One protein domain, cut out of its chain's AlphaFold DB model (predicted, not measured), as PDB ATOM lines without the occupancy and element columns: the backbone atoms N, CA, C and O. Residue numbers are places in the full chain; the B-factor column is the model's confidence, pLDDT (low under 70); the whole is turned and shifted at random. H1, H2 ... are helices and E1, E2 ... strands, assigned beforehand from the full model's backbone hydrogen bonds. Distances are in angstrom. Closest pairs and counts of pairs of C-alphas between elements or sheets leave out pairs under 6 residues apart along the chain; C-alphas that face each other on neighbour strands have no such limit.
ATOM      1  N   SER A 308     172.782 282.476 119.099       97.81
ATOM      2  CA  SER A 308     173.202 283.558 118.228       97.81
ATOM      3  C   SER A 308     174.670 283.893 118.464       97.81
ATOM      4  O   SER A 308     175.163 283.862 119.595       97.81
ATOM      5  N   ALA A 309     175.376 284.194 117.375       97.50
ATOM      6  CA  ALA A 309     176.702 284.793 117.414       97.50
ATOM      7  C   ALA A 309     176.575 286.311 117.259       97.50
ATOM      8  O   ALA A 309     175.903 286.780 116.340       97.50
ATOM      9  N   TYR A 310     177.253 287.059 118.119       97.50
ATOM     10  CA  TYR A 310     177.294 288.520 118.111       97.50
ATOM     11  C   TYR A 310     178.729 288.988 117.901       97.50
ATOM     12  O   TYR A 310     179.660 288.361 118.411       97.50
ATOM     13  N   ASN A 311     178.920 290.076 117.161       94.25
ATOM     14  CA  ASN A 311     180.219 290.717 117.026       94.25
ATOM     15  C   ASN A 311     180.651 291.275 118.387       94.25
ATOM     16  O   ASN A 311     179.930 292.059 118.997       94.25
ATOM     17  N   ILE A 312     181.832 290.890 118.861       89.00
ATOM     18  CA  ILE A 312     182.352 291.329 120.161       89.00
ATOM     19  C   ILE A 312     182.511 292.856 120.271       89.00
ATOM     20  O   ILE A 312     182.345 293.397 121.359       89.00
ATOM     21  N   LYS A 313     182.830 293.542 119.163       85.75
ATOM     22  CA  LYS A 313     183.095 294.987 119.135       85.75
ATOM     23  C   LYS A 313     181.812 295.798 118.996       85.75
ATOM     24  O   LYS A 313     181.626 296.758 119.732       85.75
ATOM     25  N   THR A 314     180.950 295.428 118.048       94.06
ATOM     26  CA  THR A 314     179.742 296.211 117.723       94.06
ATOM     27  C   THR A 314     178.504 295.750 118.486       94.06
ATOM     28  O   THR A 314     177.529 296.485 118.567       94.06
ATOM     29  N   GLY A 315     178.512 294.533 119.041       94.44
ATOM     30  CA  GLY A 315     177.328 293.908 119.635       94.44
ATOM     31  C   GLY A 315     176.297 293.444 118.601       94.44
ATOM     32  O   GLY A 315     175.288 292.847 118.966       94.44
ATOM     33  N   GLU A 316     176.537 293.669 117.308       96.94
ATOM     34  CA  GLU A 316     175.595 293.305 116.256       96.94
ATOM     35  C   GLU A 316     175.471 291.787 116.129       96.94
ATOM     36  O   GLU A 316     176.460 291.043 116.129       96.94
ATOM     37  N   LYS A 317     174.231 291.316 115.993       97.88
ATOM     38  CA  LYS A 317     173.937 289.907 115.753       97.88
ATOM     39  C   LYS A 317     174.401 289.524 114.349       97.88
ATOM     40  O   LYS A 317     173.902 290.048 113.362       97.88
ATOM     41  N   ILE A 318     175.313 288.560 114.269       97.38
ATOM     42  CA  ILE A 318     175.831 288.029 113.006       97.38
ATOM     43  C   ILE A 318     174.855 287.010 112.424       97.38
ATOM     44  O   ILE A 318     174.409 287.144 111.288       97.38
ATOM     45  N   LYS A 319     174.541 285.952 113.189       97.69
ATOM     46  CA  LYS A 319     173.674 284.853 112.736       97.69
ATOM     47  C   LYS A 319     173.226 283.960 113.894       97.69
ATOM     48  O   LYS A 319     173.944 283.825 114.883       97.69
ATOM     49  N   THR A 320     172.069 283.318 113.735       97.25
ATOM     50  CA  THR A 320     171.586 282.235 114.607       97.25
ATOM     51  C   THR A 320     171.990 280.869 114.057       97.25
ATOM     52  O   THR A 320     171.896 280.610 112.856       97.25
ATOM     53  N   PHE A 321     172.402 279.975 114.948       95.00
ATOM     54  CA  PHE A 321     172.813 278.613 114.653       95.00
ATOM     55  C   PHE A 321     172.053 277.622 115.533       95.00
ATOM     56  O   PHE A 321     171.802 277.869 116.706       95.00
ATOM     57  N   THR A 322     171.755 276.450 114.981       89.06
ATOM     58  CA  THR A 322     171.220 275.290 115.719       89.06
ATOM     59  C   THR A 322     172.273 274.191 115.905       89.06
ATOM     60  O   THR A 322     172.035 273.175 116.556       89.06
ATOM     61  N   SER A 323     173.467 274.392 115.336       87.31
ATOM     62  CA  SER A 323     174.563 273.427 115.273       87.31
ATOM     63  C   SER A 323     175.905 274.147 115.405       87.31
ATOM     64  O   SER A 323     176.222 275.055 114.634       87.31
ATOM     65  N   MET A 324     176.738 273.710 116.358       89.75
ATOM     66  CA  MET A 324     178.102 274.242 116.511       89.75
ATOM     67  C   MET A 324     178.979 273.936 115.293       89.75
ATOM     68  O   MET A 324     179.836 274.740 114.945       89.75
ATOM     69  N   GLY A 325     178.741 272.810 114.608       87.44
ATOM     70  CA  GLY A 325     179.494 272.448 113.406       87.44
ATOM     71  C   GLY A 325     179.252 273.417 112.247       87.44
ATOM     72  O   GLY A 325     180.199 273.787 111.556       87.44
ATOM     73  N   ASP A 326     178.012 273.874 112.069       89.69
ATOM     74  CA  ASP A 326     177.679 274.849 111.023       89.69
ATOM     75  C   ASP A 326     178.185 276.242 111.392       89.69
ATOM     76  O   ASP A 326     178.728 276.944 110.541       89.69
ATOM     77  N   CYS A 327     178.097 276.597 112.676       93.94
ATOM     78  CA  CYS A 327     178.698 277.806 113.230       93.94
ATOM     79  C   CYS A 327     180.205 277.877 112.948       93.94
ATOM     80  O   CYS A 327     180.688 278.880 112.430       93.94
ATOM     81  N   ILE A 328     180.938 276.787 113.199       89.56
ATOM     82  CA  ILE A 328     182.372 276.687 112.899       89.56
ATOM     83  C   ILE A 328     182.667 276.955 111.432       89.56
ATOM     84  O   ILE A 328     183.544 277.759 111.131       89.56
ATOM     85  N   LYS A 329     181.954 276.270 110.533       90.62
ATOM     86  CA  LYS A 329     182.194 276.377 109.093       90.62
ATOM     87  C   LYS A 329     181.920 277.791 108.593       90.62
ATOM     88  O   LYS A 329     182.721 278.333 107.845       90.62
ATOM     89  N   GLN A 330     180.810 278.386 109.025       94.69
ATOM     90  CA  GLN A 330     180.380 279.699 108.543       94.69
ATOM     91  C   GLN A 330     181.175 280.857 109.157       94.69
ATOM     92  O   GLN A 330     181.373 281.863 108.489       94.69
ATOM     93  N   LEU A 331     181.653 280.720 110.399       92.38
ATOM     94  CA  LEU A 331     182.482 281.730 111.073       92.38
ATOM     95  C   LEU A 331     183.991 281.430 110.999       92.38
ATOM     96  O   LEU A 331     184.779 282.099 111.665       92.38
ATOM     97  N   ASN A 332     184.395 280.415 110.225       89.12
ATOM     98  CA  ASN A 332     185.778 279.954 110.056       89.12
ATOM     99  C   ASN A 332     186.541 279.756 111.388       89.12
ATOM    100  O   ASN A 332     187.662 280.233 111.581       89.12
ATOM    101  N   LEU A 333     185.907 279.077 112.347       83.69
ATOM    102  CA  LEU A 333     186.498 278.779 113.657       83.69
ATOM    103  C   LEU A 333     187.277 277.455 113.622       83.69
ATOM    104  O   LEU A 333     187.028 276.586 112.798       83.69
ATOM    105  N   VAL A 334     188.222 277.257 114.544       79.12
ATOM    106  CA  VAL A 334     189.108 276.073 114.501       79.12
ATOM    107  C   VAL A 334     188.475 274.826 115.143       79.12
ATOM    108  O   VAL A 334     188.722 273.710 114.698       79.12
ATOM    109  N   HIS A 335     187.675 274.969 116.210       81.38
ATOM    110  CA  HIS A 335     187.111 273.822 116.943       81.38
ATOM    111  C   HIS A 335     185.860 274.180 117.772       81.38
ATOM    112  O   HIS A 335     185.600 275.347 118.034       81.38
ATOM    113  N   ASN A 336     185.089 273.168 118.217       83.62
ATOM    114  CA  ASN A 336     183.806 273.339 118.945       83.62
ATOM    115  C   ASN A 336     183.966 273.806 120.399       83.62
ATOM    116  O   ASN A 336     183.071 274.433 120.966       83.62
ATOM    117  N   ALA A 337     185.087 273.462 121.038       80.69
ATOM    118  CA  ALA A 337     185.274 273.687 122.471       80.69
ATOM    119  C   ALA A 337     185.123 275.159 122.927       80.69
ATOM    120  O   ALA A 337     184.596 275.363 124.020       80.69
ATOM    121  N   PRO A 338     185.538 276.190 122.165       81.94
ATOM    122  CA  PRO A 338     185.401 277.586 122.560       81.94
ATOM    123  C   PRO A 338     183.946 278.064 122.502       81.94
ATOM    124  O   PRO A 338     183.510 278.742 123.427       81.94
ATOM    125  N   ILE A 339     183.174 277.639 121.492       90.81
ATOM    126  CA  ILE A 339     181.730 277.923 121.390       90.81
ATOM    127  C   ILE A 339     181.015 277.323 122.601       90.81
ATOM    128  O   ILE A 339     180.300 278.019 123.318       90.81
ATOM    129  N   TYR A 340     181.294 276.048 122.893       89.25
ATOM    130  CA  TYR A 340     180.755 275.367 124.069       89.25
ATOM    131  C   TYR A 340     181.118 276.100 125.370       89.25
ATOM    132  O   TYR A 340     180.268 276.295 126.230       89.25
ATOM    133  N   LYS A 341     182.362 276.567 125.526       85.75
ATOM    134  CA  LYS A 341     182.745 277.356 126.707       85.75
ATOM    135  C   LYS A 341     181.949 278.660 126.818       85.75
ATOM    136  O   LYS A 341     181.579 279.011 127.932       85.75
ATOM    137  N   CYS A 342     181.665 279.345 125.712       88.62
ATOM    138  CA  CYS A 342     180.883 280.587 125.721       88.62
ATOM    139  C   CYS A 342     179.427 280.369 126.134       88.62
ATOM    140  O   CYS A 342     178.915 281.072 127.007       88.62
ATOM    141  N   LEU A 343     178.795 279.360 125.531       91.31
ATOM    142  CA  LEU A 343     177.394 279.010 125.762       91.31
ATOM    143  C   LEU A 343     177.131 278.482 127.177       91.31
ATOM    144  O   LEU A 343     176.039 278.636 127.693       91.31
ATOM    145  N   TYR A 344     178.136 277.890 127.828       87.56
ATOM    146  CA  TYR A 344     178.043 277.411 129.215       87.56
ATOM    147  C   TYR A 344     178.715 278.366 130.218       87.56
ATOM    148  O   TYR A 344     179.141 277.930 131.286       87.56
ATOM    149  N   HIS A 345     178.866 279.648 129.859       84.56
ATOM    150  CA  HIS A 345     179.414 280.719 130.711       84.56
ATOM    151  C   HIS A 345     180.809 280.441 131.308       84.56
ATOM    152  O   HIS A 345     181.187 281.003 132.328       84.56
ATOM    153  N   LYS A 346     181.610 279.588 130.659       81.19
ATOM    154  CA  LYS A 346     183.023 279.327 131.007       81.19
ATOM    155  C   LYS A 346     183.995 280.258 130.280       81.19
ATOM    156  O   LYS A 346     185.198 280.204 130.523       81.19
ATOM    157  N   SER A 347     183.487 281.030 129.326       83.75
ATOM    158  CA  SER A 347     184.163 282.109 128.609       83.75
ATOM    159  C   SER A 347     183.110 283.142 128.213       83.75
ATOM    160  O   SER A 347     181.937 282.794 128.050       83.75
ATOM    161  N   SER A 348     183.518 284.390 128.014       83.31
ATOM    162  CA  SER A 348     182.618 285.434 127.507       83.31
ATOM    163  C   SER A 348     182.576 285.470 125.978       83.31
ATOM    164  O   SER A 348     181.557 285.848 125.411       83.31
ATOM    165  N   TYR A 349     183.638 285.012 125.305       86.00
ATOM    166  CA  TYR A 349     183.781 285.073 123.847       86.00
ATOM    167  C   TYR A 349     184.708 283.976 123.300       86.00
ATOM    168  O   TYR A 349     185.414 283.278 124.042       86.00
ATOM    169  N   SER A 350     184.697 283.820 121.976       84.31
ATOM    170  CA  SER A 350     185.614 282.972 121.220       84.31
ATOM    171  C   SER A 350     185.896 283.595 119.854       84.31
ATOM    172  O   SER A 350     184.987 283.768 119.043       84.31
ATOM    173  N   GLY A 351     187.170 283.879 119.570       81.81
ATOM    174  CA  GLY A 351     187.546 284.641 118.378       81.81
ATOM    175  C   GLY A 351     187.030 286.075 118.494       81.81
ATOM    176  O   GLY A 351     187.254 286.710 119.518       81.81
ATOM    177  N   SER A 352     186.309 286.546 117.478       85.88
ATOM    178  CA  SER A 352     185.678 287.875 117.463       85.88
ATOM    179  C   SER A 352     184.186 287.838 117.817       85.88
ATOM    180  O   SER A 352     183.458 288.780 117.506       85.88
ATOM    181  N   TYR A 353     183.716 286.741 118.423       94.00
ATOM    182  CA  TYR A 353     182.290 286.484 118.607       94.00
ATOM    183  C   TYR A 353     181.919 286.150 120.049       94.00
ATOM    184  O   TYR A 353     182.629 285.414 120.742       94.00
ATOM    185  N   ILE A 354     180.753 286.634 120.462       93.94
ATOM    186  CA  ILE A 354     180.051 286.235 121.681       93.94
ATOM    187  C   ILE A 354     178.933 285.276 121.283       93.94
ATOM    188  O   ILE A 354     178.206 285.536 120.328       93.94
ATOM    189  N   PHE A 355     178.789 284.173 122.015       96.62
ATOM    190  CA  PHE A 355     177.736 283.184 121.782       96.62
ATOM    191  C   PHE A 355     176.772 283.167 122.967       96.62
ATOM    192  O   PHE A 355     177.212 283.036 124.116       96.62
ATOM    193  N   ILE A 356     175.477 283.297 122.681       96.12
ATOM    194  CA  ILE A 356     174.392 283.310 123.674       96.12
ATOM    195  C   ILE A 356     173.265 282.426 123.148       96.12
ATOM    196  O   ILE A 356     172.934 282.509 121.964       96.12
ATOM    197  N   TYR A 357     172.702 281.565 124.000       96.31
ATOM    198  CA  TYR A 357     171.491 280.834 123.641       96.31
ATOM    199  C   TYR A 357     170.332 281.812 123.438       96.31
ATOM    200  O   TYR A 357     170.189 282.770 124.192       96.31
ATOM    201  N   ASP A 358     169.511 281.588 122.414       94.69
ATOM    202  CA  ASP A 358     168.469 282.550 122.032       94.69
ATOM    203  C   ASP A 358     167.419 282.733 123.141       94.69
ATOM    204  O   ASP A 358     166.909 283.831 123.331       94.69
ATOM    205  N   ASP A 359     167.154 281.684 123.923       92.75
ATOM    206  CA  ASP A 359     166.260 281.690 125.088       92.75
ATOM    207  C   ASP A 359     166.909 282.240 126.375       92.75
ATOM    208  O   ASP A 359     166.244 282.356 127.398       92.75
ATOM    209  N   GLU A 360     168.198 282.589 126.337       93.81
ATOM    210  CA  GLU A 360     168.922 283.290 127.412       93.81
ATOM    211  C   GLU A 360     169.264 284.737 127.035       93.81
ATOM    212  O   GLU A 360     169.879 285.455 127.825       93.81
ATOM    213  N   PHE A 361     168.931 285.174 125.818       96.50
ATOM    214  CA  PHE A 361     169.332 286.486 125.341       96.50
ATOM    215  C   PHE A 361     168.583 287.611 126.063       96.50
ATOM    216  O   PHE A 361     167.357 287.676 126.062       96.50
ATOM    217  N   HIS A 362     169.355 288.555 126.594       95.56
ATOM    218  CA  HIS A 362     168.890 289.865 127.031       95.56
ATOM    219  C   HIS A 362     170.011 290.886 126.742       95.56
ATOM    220  O   HIS A 362     171.188 290.518 126.885       95.56
ATOM    221  N   PRO A 363     169.713 292.136 126.331       97.19
ATOM    222  CA  PRO A 363     170.739 293.125 125.967       97.19
ATOM    223  C   PRO A 363     171.838 293.324 127.025       97.19
ATOM    224  O   PRO A 363     173.014 293.450 126.697       97.19
ATOM    225  N   GLU A 364     171.479 293.257 128.300       96.31
ATOM    226  CA  GLU A 364     172.336 293.417 129.475       96.31
ATOM    227  C   GLU A 364     173.317 292.251 129.611       96.31
ATOM    228  O   GLU A 364     174.479 292.463 129.949       96.31
ATOM    229  N   LEU A 365     172.891 291.022 129.287       93.94
ATOM    230  CA  LEU A 365     173.783 289.861 129.254       93.94
ATOM    231  C   LEU A 365     174.813 290.003 128.134       93.94
ATOM    232  O   LEU A 365     175.990 289.697 128.342       93.94
ATOM    233  N   LEU A 366     174.383 290.456 126.952       95.56
ATOM    234  CA  LEU A 366     175.294 290.724 125.844       95.56
ATOM    235  C   LEU A 366     176.285 291.824 126.225       95.56
ATOM    236  O   LEU A 366     177.483 291.609 126.077       95.56
ATOM    237  N   LYS A 367     175.808 292.939 126.786       94.06
ATOM    238  CA  LYS A 367     176.646 294.045 127.263       94.06
ATOM    239  C   LYS A 367     177.666 293.573 128.301       94.06
ATOM    240  O   LYS A 367     178.853 293.806 128.121       94.06
ATOM    241  N   CYS A 368     177.240 292.821 129.315       89.00
ATOM    242  CA  CYS A 368     178.137 292.256 130.326       89.00
ATOM    243  C   CYS A 368     179.179 291.309 129.705       89.00
ATOM    244  O   CYS A 368     180.371 291.385 130.009       89.00
ATOM    245  N   LYS A 369     178.767 290.431 128.778       91.19
ATOM    246  CA  LYS A 369     179.707 289.569 128.046       91.19
ATOM    247  C   LYS A 369     180.660 290.385 127.177       91.19
ATOM    248  O   LYS A 369     181.824 290.013 127.121       91.19
ATOM    249  N   MET A 370     180.206 291.466 126.540       90.38
ATOM    250  CA  MET A 370     181.047 292.394 125.781       90.38
ATOM    251  C   MET A 370     182.045 293.105 126.686       90.38
ATOM    252  O   MET A 370     183.207 293.156 126.330       90.38
ATOM    253  N   GLU A 371     181.653 293.574 127.866       85.88
ATOM    254  CA  GLU A 371     182.558 294.194 128.845       85.88
ATOM    255  C   GLU A 371     183.627 293.210 129.334       85.88
ATOM    256  O   GLU A 371     184.807 293.541 129.372       85.88
ATOM    257  N   LEU A 372     183.245 291.960 129.617       80.88
ATOM    258  CA  LEU A 372     184.192 290.902 129.983       80.88
ATOM    259  C   LEU A 372     185.088 290.460 128.814       80.88
ATOM    260  O   LEU A 372     186.162 289.894 129.028       80.88
ATOM    261  N   ALA A 373     184.607 290.618 127.582       78.81
ATOM    262  CA  ALA A 373     185.285 290.182 126.370       78.81
ATOM    263  C   ALA A 373     186.168 291.275 125.759       78.81
ATOM    264  O   ALA A 373     187.195 290.948 125.161       78.81
ATOM    265  N   ASN A 374     185.801 292.544 125.945       70.12
ATOM    266  CA  ASN A 374     186.612 293.725 125.701       70.12
ATOM    267  C   ASN A 374     187.775 293.672 126.678       70.12
ATOM    268  O   ASN A 374     187.744 294.212 127.781       70.12
TER     269      ASN A 374
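AT A GLANCE: This is residues 308 to 374 of the 596 residues of an uncharacterized protein of Bacillus sp. AFS073361 (UniProt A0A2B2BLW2). A small sheet of three strands forms the middle, with H2 standing over one face and H3 over the opposite face, while H1 only grazes the sheet. The printed part has 67 residues with three named helices and three named strands, in the order E1, E2, H1, H2, E3, H3. The sheet order is E2, E1, E3, antiparallel throughout, and the class is mixed, helices and strands. The whole is compact, with a radius of gyration of the C-alphas of 10.6 A and spans of 28 by 21 by 20 A.

HOW THE PARTS SIT: E1, residues 308 to 311, is the inner strand, and forms a hairpin with E2, residues 317 to 321; N 309 and O 319 are 2.9 A apart, within hydrogen-bond range. E1 is also antiparallel to E3, residues 353 to 357, with N 310 and O 354 at 2.8 A, within range. H1, residues 324 to 330, grazes the sheet with residues 327 to 330; its closest C-alpha pair with E2 is Cys 327 and Phe 321, 6.1 A. H2, residues 337 to 343, is close to H1 but not clearly touching, about perpendicular at 75 degrees, with C-alphas 324 and 339 closest at 7.1 A. H2 stands up from the sheet over E3, at a height of 7.5 A; C-alphas 343 and 356 are their closest, 5.6 A. E2, H1, H2 and E3 make a split strand-helix-strand unit, two same-way strands with E1 between them, and a right-handed crossover. H3, residues 363 to 373, is on the opposite face from H2, over E3 and slantwise to it at 40 degrees on the local plane; C-alphas 354 and 369 are closest, 7.2 A. H3 is apart from H1 and H2. In H1, H2 and H3 every O i to N i+4 pair is within hydrogen-bond range.

IN THESE COORDINATES: E1 begins at C-alpha 308, (173.202, 283.558, 118.228), and spans 10.1 A; E2 spans 11.4 A, H1 9.9 A, H2 10.1 A and E3 13.2 A. H3 spans 14.8 A and ends at C-alpha 373, (185.285, 290.182, 126.370).

THE WHOLE: The C-alphas of Val 334 and Glu 364, the two farthest apart, are 28.4 A apart. The printed part has no cut and no long link. Mean pLDDT of the printed part is 90.1, and no printed residue is under 70.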